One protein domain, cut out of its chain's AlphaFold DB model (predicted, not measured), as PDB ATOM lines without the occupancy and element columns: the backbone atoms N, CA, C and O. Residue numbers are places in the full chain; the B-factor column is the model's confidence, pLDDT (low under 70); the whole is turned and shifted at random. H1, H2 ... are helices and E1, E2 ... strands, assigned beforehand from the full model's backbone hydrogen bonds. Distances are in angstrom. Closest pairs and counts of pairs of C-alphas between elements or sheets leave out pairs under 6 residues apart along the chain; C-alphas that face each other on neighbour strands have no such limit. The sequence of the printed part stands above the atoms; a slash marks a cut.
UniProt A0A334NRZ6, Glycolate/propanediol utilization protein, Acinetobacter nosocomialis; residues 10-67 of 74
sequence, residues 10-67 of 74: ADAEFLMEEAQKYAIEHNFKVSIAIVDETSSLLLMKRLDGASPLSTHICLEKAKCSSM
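Overview. This is residues 10 to 67 of the 74 residues of the protein "Glycolate/propanediol utilization protein" of Acinetobacter nosocomialis (UniProt A0A334NRZ6). A two-stranded hairpin, E1 and E2, lies in the middle between two helices, H1 over one face and H2 over the other, with H2 shifted towards E1. H1 runs roughly along the strands, while H2 slants past them. The printed part has 58 residues, with two named helices and two named strands in the order H1, E1, E2, H2; the sheet, E1 - E2, is antiparallel, and the class is mixed, helices and strands. The whole is compact, with a radius of gyration of the C-alphas of 11.1 A, and flat in outline, spanning 31 by 26 by 13 A.

Arrangement. E1, residues 31 to 35, and E2, residues 41 to 46, form a hairpin of antiparallel neighbours, with 174 degrees between their directions. N 34 and O 43 are 2.8 A apart and N 45 and O 32 are 2.9 A apart, both within hydrogen-bond range. H2, residues 52 to 67, has 13 pairs of C-alphas within 8 A of E1; the closest, those of Ser 31 and Thr 55, are 5.6 A apart. Between H2 and E2 there are 2 such pairs, the closest being Arg 46 and Thr 55 at 6.6 A. H1, residues 10 to 25, has 5 such pairs with each strand; its closest C-alphas to E1 are Ala 12 and Ile 34, 6.5 A, and to E2 Ala 12 and Leu 43, 6.7 A. H1 and H2 are apart. Every O i to N i+4 pair is within hydrogen-bond range in H1, and 10 of 12 are in H2.

Along the chain. E1 measures 13.4 A from first to last C-alpha, and E2 13.9 A. H1 measures 22.7 A and begins at C-alpha 10 (-38.189, -56.664, -25.526). H2 measures 24.3 A and ends at C-alpha 67 (-19.317, -45.733, -27.103).

Size, cuts and confidence. The two C-alphas farthest apart, those of Asn 27 and Thr 38, are 31.5 A apart. The printed part has no cut, and its three links are tight, 5 residues each. The mean pLDDT of the printed part is 96.3, and no printed residue is under 70.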
ATOM      1  N   ALA A  10     -37.930 -55.477 -26.338       96.88
ATOM      2  CA  ALA A  10     -38.189 -56.664 -25.526       96.88
ATOM      3  C   ALA A  10     -36.929 -57.131 -24.775       96.88
ATOM      4  O   ALA A  10     -36.999 -57.477 -23.597       96.88
ATOM      5  N   ASP A  11     -35.760 -57.068 -25.423       96.50
ATOM      6  CA  ASP A  11     -34.485 -57.392 -24.772       96.50
ATOM      7  C   ASP A  11     -34.152 -56.380 -23.662       96.50
ATOM      8  O   ASP A  11     -33.693 -56.753 -22.582       96.50
ATOM      9  N   ALA A  12     -34.397 -55.087 -23.906       97.06
ATOM     10  CA  ALA A  12     -34.178 -54.037 -22.914       97.06
ATOM     11  C   ALA A  12     -35.127 -54.166 -21.709       97.06
ATOM     12  O   ALA A  12     -34.706 -53.953 -20.571       97.06
ATOM     13  N   GLU A  13     -36.388 -54.532 -21.933       97.69
ATOM     14  CA  GLU A  13     -37.362 -54.796 -20.869       97.69
ATOM     15  C   GLU A  13     -36.938 -55.991 -20.014       97.69
ATOM     16  O   GLU A  13     -36.882 -55.861 -18.790       97.69
ATOM     17  N   PHE A  14     -36.524 -57.094 -20.643       97.88
ATOM     18  CA  PHE A  14     -36.001 -58.268 -19.942       97.88
ATOM     19  C   PHE A  14     -34.794 -57.920 -19.055       97.88
ATOM     20  O   PHE A  14     -34.770 -58.235 -17.864       97.88
ATOM     21  N   LEU A  15     -33.806 -57.200 -19.602       97.44
ATOM     22  CA  LEU A  15     -32.635 -56.750 -18.839       97.44
ATOM     23  C   LEU A  15     -33.019 -55.833 -17.670       97.44
ATOM     24  O   LEU A  15     -32.422 -55.905 -16.593       97.44
ATOM     25  N   MET A  16     -34.002 -54.957 -17.876       97.88
ATOM     26  CA  MET A  16     -34.480 -54.042 -16.846       97.88
ATOM     27  C   MET A  16     -35.192 -54.777 -15.714       97.88
ATOM     28  O   MET A  16     -34.983 -54.426 -14.555       97.88
ATOM     29  N   GLU A  17     -36.029 -55.762 -16.026       97.88
ATOM     30  CA  GLU A  17     -36.744 -56.553 -15.023       97.88
ATOM     31  C   GLU A  17     -35.780 -57.315 -14.117       97.88
ATOM     32  O   GLU A  17     -35.873 -57.194 -12.893       97.88
ATOM     33  N   GLU A  18     -34.794 -58.004 -14.692       98.12
ATOM     34  CA  GLU A  18     -33.790 -58.739 -13.916       98.12
ATOM     35  C   GLU A  18     -32.922 -57.800 -13.063       98.12
ATOM     36  O   GLU A  18     -32.700 -58.047 -11.873       98.12
ATOM     37  N   ALA A  19     -32.486 -56.665 -13.621       97.44
ATOM     38  CA  ALA A  19     -31.708 -55.679 -12.874       97.44
ATOM     39  C   ALA A  19     -32.524 -55.019 -11.747       97.44
ATOM     40  O   ALA A  19     -32.006 -54.790 -10.650       97.44
ATOM     41  N   GLN A  20     -33.806 -54.733 -11.995       97.06
ATOM     42  CA  GLN A  20     -34.731 -54.200 -10.998       97.06
ATOM     43  C   GLN A  20     -34.971 -55.215  -9.876       97.06
ATOM     44  O   GLN A  20     -34.915 -54.842  -8.705       97.06
ATOM     45  N   LYS A  21     -35.207 -56.486 -10.215       97.75
ATOM     46  CA  LYS A  21     -35.411 -57.565  -9.244       97.75
ATOM     47  C   LYS A  21     -34.203 -57.711  -8.321       97.75
ATOM     48  O   LYS A  21     -34.364 -57.653  -7.106       97.75
ATOM     49  N   TYR A  22     -33.001 -57.777  -8.891       97.69
ATOM     50  CA  TYR A  22     -31.757 -57.838  -8.121       97.69
ATOM     51  C   TYR A  22     -31.588 -56.621  -7.201       97.69
ATOM     52  O   TYR A  22     -31.246 -56.751  -6.025       97.69
ATOM     53  N   ALA A  23     -31.873 -55.417  -7.706       97.25
ATOM     54  CA  ALA A  23     -31.809 -54.208  -6.893       97.25
ATOM     55  C   ALA A  23     -32.801 -54.242  -5.719       97.25
ATOM     56  O   ALA A  23     -32.441 -53.837  -4.617       97.25
ATOM     57  N   ILE A  24     -34.017 -54.752  -5.923       95.94
ATOM     58  CA  ILE A  24     -35.025 -54.881  -4.862       95.94
ATOM     59  C   ILE A  24     -34.595 -55.921  -3.823       95.94
ATOM     60  O   ILE A  24     -34.616 -55.619  -2.630       95.94
ATOM     61  N   GLU A  25     -34.158 -57.107  -4.254       97.56
ATOM     62  CA  GLU A  25     -33.703 -58.191  -3.366       97.56
ATOM     63  C   GLU A  25     -32.549 -57.749  -2.455       97.56
ATOM     64  O   GLU A  25     -32.499 -58.117  -1.281       97.56
ATOM     65  N   HIS A  26     -31.657 -56.899  -2.965       97.19
ATOM     66  CA  HIS A  26     -30.518 -56.362  -2.219       97.19
ATOM     67  C   HIS A  26     -30.757 -54.973  -1.603       97.19
ATOM     68  O   HIS A  26     -29.836 -54.388  -1.027       97.19
ATOM     69  N   ASN A  27     -31.981 -54.442  -1.684       95.69
ATOM     70  CA  ASN A  27     -32.362 -53.121  -1.169       95.69
ATOM     71  C   ASN A  27     -31.498 -51.960  -1.719       95.69
ATOM     72  O   ASN A  27     -31.174 -50.991  -1.022       95.69
ATOM     73  N   PHE A  28     -31.105 -52.047  -2.989       96.31
ATOM     74  CA  PHE A  28     -30.369 -51.012  -3.703       96.31
ATOM     75  C   PHE A  28     -31.307 -49.955  -4.286       96.31
ATOM     76  O   PHE A  28     -32.121 -50.206  -5.171       96.31
ATOM     77  N   LYS A  29     -31.127 -48.713  -3.837       95.69
ATOM     78  CA  LYS A  29     -31.896 -47.548  -4.290       95.69
ATOM     79  C   LYS A  29     -31.206 -46.880  -5.479       95.69
ATOM     80  O   LYS A  29     -30.474 -45.902  -5.314       95.69
ATOM     81  N   VAL A  30     -31.388 -47.442  -6.672       96.88
ATOM     82  CA  VAL A  30     -30.625 -47.071  -7.879       96.88
ATOM     83  C   VAL A  30     -31.501 -46.610  -9.047       96.88
ATOM     84  O   VAL A  30     -32.703 -46.855  -9.093       96.88
ATOM     85  N   SER A  31     -30.870 -45.930 -10.007       97.94
ATOM     86  CA  SER A  31     -31.420 -45.692 -11.345       97.94
ATOM     87  C   SER A  31     -30.723 -46.606 -12.343       97.94
ATOM     88  O   SER A  31     -29.497 -46.730 -12.308       97.94
ATOM     89  N   ILE A  32     -31.491 -47.213 -13.239       97.81
ATOM     90  CA  ILE A  32     -31.011 -48.152 -14.253       97.81
ATOM     91  C   ILE A  32     -31.359 -47.563 -15.619       97.81
ATOM     92  O   ILE A  32     -32.486 -47.113 -15.823       97.81
ATOM     93  N   ALA A  33     -30.398 -47.549 -16.542       97.88
ATOM     94  CA  ALA A  33     -30.584 -47.075 -17.908       97.88
ATOM     95  C   ALA A  33     -29.959 -48.052 -18.902       97.88
ATOM     96  O   ALA A  33     -28.869 -48.572 -18.665       97.88
ATOM     97  N   ILE A  34     -30.652 -48.264 -20.015       97.62
ATOM     98  CA  ILE A  34     -30.257 -49.140 -21.113       97.62
ATOM     99  C   ILE A  34     -30.255 -48.299 -22.384       97.62
ATOM    100  O   ILE A  34     -31.244 -47.637 -22.707       97.62
ATOM    101  N   VAL A  35     -29.129 -48.312 -23.086       96.81
ATOM    102  CA  VAL A  35     -28.928 -47.589 -24.343       96.81
ATOM    103  C   VAL A  35     -28.614 -48.577 -25.456       96.81
ATOM    104  O   VAL A  35     -28.085 -49.657 -25.197       96.81
ATOM    105  N   ASP A  36     -28.914 -48.187 -26.684       94.31
ATOM    106  CA  ASP A  36     -28.511 -48.938 -27.866       94.31
ATOM    107  C   ASP A  36     -27.037 -48.663 -28.234       94.31
ATOM    108  O   ASP A  36     -26.365 -47.796 -27.658       94.31
ATOM    109  N   GLU A  37     -26.531 -49.360 -29.243       91.31
ATOM    110  CA  GLU A  37     -25.209 -49.163 -29.852       91.31
ATOM    111  C   GLU A  37     -24.962 -47.735 -30.366       91.31
ATOM    112  O   GLU A  37     -23.823 -47.282 -30.450       91.31
ATOM    113  N   THR A  38     -26.027 -46.999 -30.692       91.50
ATOM    114  CA  THR A  38     -25.957 -45.583 -31.087       91.50
ATOM    115  C   THR A  38     -25.836 -44.639 -29.889       91.50
ATOM    116  O   THR A  38     -25.832 -43.422 -30.059       91.50
ATOM    117  N   SER A  39     -25.755 -45.182 -28.668       92.25
ATOM    118  CA  SER A  39     -25.823 -44.442 -27.400       92.25
ATOM    119  C   SER A  39     -27.145 -43.689 -27.189       92.25
ATOM    120  O   SER A  39     -27.236 -42.796 -26.341       92.25
ATOM    121  N   SER A  40     -28.186 -44.075 -27.930       94.56
ATOM    122  CA  SER A  40     -29.555 -43.586 -27.760       94.56
ATOM    123  C   SER A  40     -30.252 -44.333 -26.630       94.56
ATOM    124  O   SER A  40     -30.078 -45.540 -26.474       94.56
ATOM    125  N   LEU A  41     -31.050 -43.622 -25.835       96.31
ATOM    126  CA  LEU A  41     -31.785 -44.211 -24.721       96.31
ATOM    127  C   LEU A  41     -32.910 -45.123 -25.221       96.31
ATOM    128  O   LEU A  41     -33.764 -44.668 -25.977       96.31
ATOM    129  N   LEU A  42     -32.935 -46.367 -24.741       96.31
ATOM    130  CA  LEU A  42     -34.039 -47.298 -24.976       96.31
ATOM    131  C   LEU A  42     -34.984 -47.353 -23.777       96.31
ATOM    132  O   LEU A  42     -36.193 -47.228 -23.936       96.31
ATOM    133  N   LEU A  43     -34.435 -47.511 -22.569       97.12
ATOM    134  CA  LEU A  43     -35.235 -47.657 -21.355       97.12
ATOM    135  C   LEU A  43     -34.502 -47.094 -20.138       97.12
ATOM    136  O   LEU A  43     -33.291 -47.259 -19.991       97.12
ATOM    137  N   MET A  44     -35.240 -46.451 -19.235       97.44
ATOM    138  CA  MET A  44     -34.711 -45.983 -17.957       97.44
ATOM    139  C   MET A  44     -35.770 -46.089 -16.868       97.44
ATOM    140  O   MET A  44     -36.915 -45.684 -17.066       97.44
ATOM    141  N   LYS A  45     -35.379 -46.622 -15.709       97.19
ATOM    142  CA  LYS A  45     -36.201 -46.634 -14.498       97.19
ATOM    143  C   LYS A  45     -35.395 -46.069 -13.336       97.19
ATOM    144  O   LYS A  45     -34.270 -46.499 -13.075       97.19
ATOM    145  N   ARG A  46     -35.984 -45.117 -12.613       97.25
ATOM    146  CA  ARG A  46     -35.502 -44.683 -11.297       97.25
ATOM    147  C   ARG A  46     -36.304 -45.418 -10.236       97.25
ATOM    148  O   ARG A  46     -37.514 -45.226 -10.179       97.25
ATOM    149  N   LEU A  47     -35.643 -46.222  -9.410       96.12
ATOM    150  CA  LEU A  47     -36.312 -46.910  -8.308       96.12
ATOM    151  C   LEU A  47     -36.625 -45.950  -7.159       96.12
ATOM    152  O   LEU A  47     -35.988 -44.902  -6.997       96.12
ATOM    153  N   ASP A  48     -37.600 -46.331  -6.343       95.19
ATOM    154  CA  ASP A  48     -38.017 -45.533  -5.199       95.19
ATOM    155  C   ASP A  48     -36.881 -45.364  -4.185       95.19
ATOM    156  O   ASP A  48     -36.139 -46.286  -3.845       95.19
ATOM    157  N   GLY A  49     -36.716 -44.127  -3.714       94.50
ATOM    158  CA  GLY A  49     -35.637 -43.752  -2.803       94.50
ATOM    159  C   GLY A  49     -34.261 -43.584  -3.457       94.50
ATOM    160  O   GLY A  49     -33.308 -43.259  -2.747       94.50
ATOM    161  N   ALA A  50     -34.127 -43.767  -4.776       95.75
ATOM    162  CA  ALA A  50     -32.899 -43.430  -5.491       95.75
ATOM    163  C   ALA A  50     -32.718 -41.905  -5.586       95.75
ATOM    164  O   ALA A  50     -33.666 -41.157  -5.834       95.75
ATOM    165  N   SER A  51     -31.479 -41.428  -5.428       96.31
ATOM    166  CA  SER A  51     -31.164 -39.996  -5.537       96.31
ATOM    167  C   SER A  51     -31.528 -39.447  -6.928       96.31
ATOM    168  O   SER A  51     -31.176 -40.088  -7.923       96.31
ATOM    169  N   PRO A  52     -32.129 -38.248  -7.053       94.44
ATOM    170  CA  PRO A  52     -32.399 -37.623  -8.353       94.44
ATOM    171  C   PRO A  52     -31.150 -37.457  -9.233       94.44
ATOM    172  O   PRO A  52     -31.230 -37.540 -10.457       94.44
ATOM    173  N   LEU A  53     -29.974 -37.283  -8.617       95.88
ATOM    174  CA  LEU A  53     -28.701 -37.194  -9.334       95.88
ATOM    175  C   LEU A  53     -28.360 -38.501 -10.070       95.88
ATOM    176  O   LEU A  53     -27.773 -38.471 -11.152       95.88
ATOM    177  N   SER A  54     -28.763 -39.650  -9.515       95.69
ATOM    178  CA  SER A  54     -28.469 -40.965 -10.099       95.69
ATOM    179  C   SER A  54     -29.072 -41.150 -11.493       95.69
ATOM    180  O   SER A  54     -28.505 -41.893 -12.287       95.69
ATOM    181  N   THR A  55     -30.153 -40.430 -11.818       95.94
ATOM    182  CA  THR A  55     -30.786 -40.439 -13.145       95.94
ATOM    183  C   THR A  55     -29.849 -39.929 -14.237       95.94
ATOM    184  O   THR A  55     -29.749 -40.533 -15.298       95.94
ATOM    185  N   HIS A  56     -29.111 -38.852 -13.971       95.81
ATOM    186  CA  HIS A  56     -28.149 -38.317 -14.934       95.81
ATOM    187  C   HIS A  56     -26.914 -39.218 -15.018       95.81
ATOM    188  O   HIS A  56     -26.453 -39.561 -16.103       95.81
ATOM    189  N   ILE A  57     -26.415 -39.673 -13.864       96.25
ATOM    190  CA  ILE A  57     -25.214 -40.514 -13.796       96.25
ATOM    191  C   ILE A  57     -25.424 -41.856 -14.513       96.25
ATOM    192  O   ILE A  57     -24.511 -42.315 -15.198       96.25
ATOM    193  N   CYS A  58     -26.586 -42.504 -14.372       96.81
ATOM    194  CA  CYS A  58     -26.821 -43.796 -15.024       96.81
ATOM    195  C   CYS A  58     -26.860 -43.667 -16.553       96.81
ATOM    196  O   CYS A  58     -26.309 -44.525 -17.239       96.81
ATOM    197  N   LEU A  59     -27.438 -42.580 -17.077       96.44
ATOM    198  CA  LEU A  59     -27.463 -42.294 -18.512       96.44
ATOM    199  C   LEU A  59     -26.051 -42.087 -19.062       96.44
ATOM    200  O   LEU A  59     -25.681 -42.720 -20.048       96.44
ATOM    201  N   GLU A  60     -25.242 -41.256 -18.406       96.50
ATOM    202  CA  GLU A  60     -23.875 -40.986 -18.862       96.50
ATOM    203  C   GLU A  60     -22.980 -42.227 -18.771       96.50
ATOM    204  O   GLU A  60     -22.208 -42.500 -19.689       96.50
ATOM    205  N   LYS A  61     -23.135 -43.056 -17.729       96.44
ATOM    206  CA  LYS A  61     -22.435 -44.350 -17.650       96.44
ATOM    207  C   LYS A  61     -22.813 -45.282 -18.800       96.44
ATOM    208  O   LYS A  61     -21.921 -45.862 -19.416       96.44
ATOM    209  N   ALA A  62     -24.105 -45.403 -19.106       96.81
ATOM    210  CA  ALA A  62     -24.585 -46.251 -20.194       96.81
ATOM    211  C   ALA A  62     -24.050 -45.778 -21.558       96.81
ATOM    212  O   ALA A  62     -23.523 -46.587 -22.323       96.81
ATOM    213  N   LYS A  63     -24.080 -44.464 -21.826       95.69
ATOM    214  CA  LYS A  63     -23.493 -43.871 -23.038       95.69
ATOM    215  C   LYS A  63     -21.990 -44.130 -23.134       95.69
ATOM    216  O   LYS A  63     -21.521 -44.606 -24.163       95.69
ATOM    217  N   CYS A  64     -21.231 -43.871 -22.067       95.88
ATOM    218  CA  CYS A  64     -19.789 -44.123 -22.044       95.88
ATOM    219  C   CYS A  64     -19.458 -45.586 -22.359       95.88
ATOM    220  O   CYS A  64     -18.543 -45.852 -23.139       95.88
ATOM    221  N   SER A  65     -20.204 -46.537 -21.792       95.94
ATOM    222  CA  SER A  65     -19.990 -47.961 -22.063       95.94
ATOM    223  C   SER A  65     -20.396 -48.383 -23.473       95.94
ATOM    224  O   SER A  65     -19.670 -49.169 -24.079       95.94
ATOM    225  N   SER A  66     -21.476 -47.824 -24.026       94.56
ATOM    226  CA  SER A  66     -21.882 -48.069 -25.418       94.56
ATOM    227  C   SER A  66     -20.838 -47.550 -26.415       94.56
ATOM    228  O   SER A  66     -20.394 -48.294 -27.288       94.56
ATOM    229  N   MET A  67     -20.337 -46.323 -26.223       93.94
ATOM    230  CA  MET A  67     -19.317 -45.733 -27.103       93.94
ATOM    231  C   MET A  67     -17.953 -46.424 -27.000       93.94
ATOM    232  O   MET A  67     -17.273 -46.620 -28.005       93.94
TER     233      MET A  67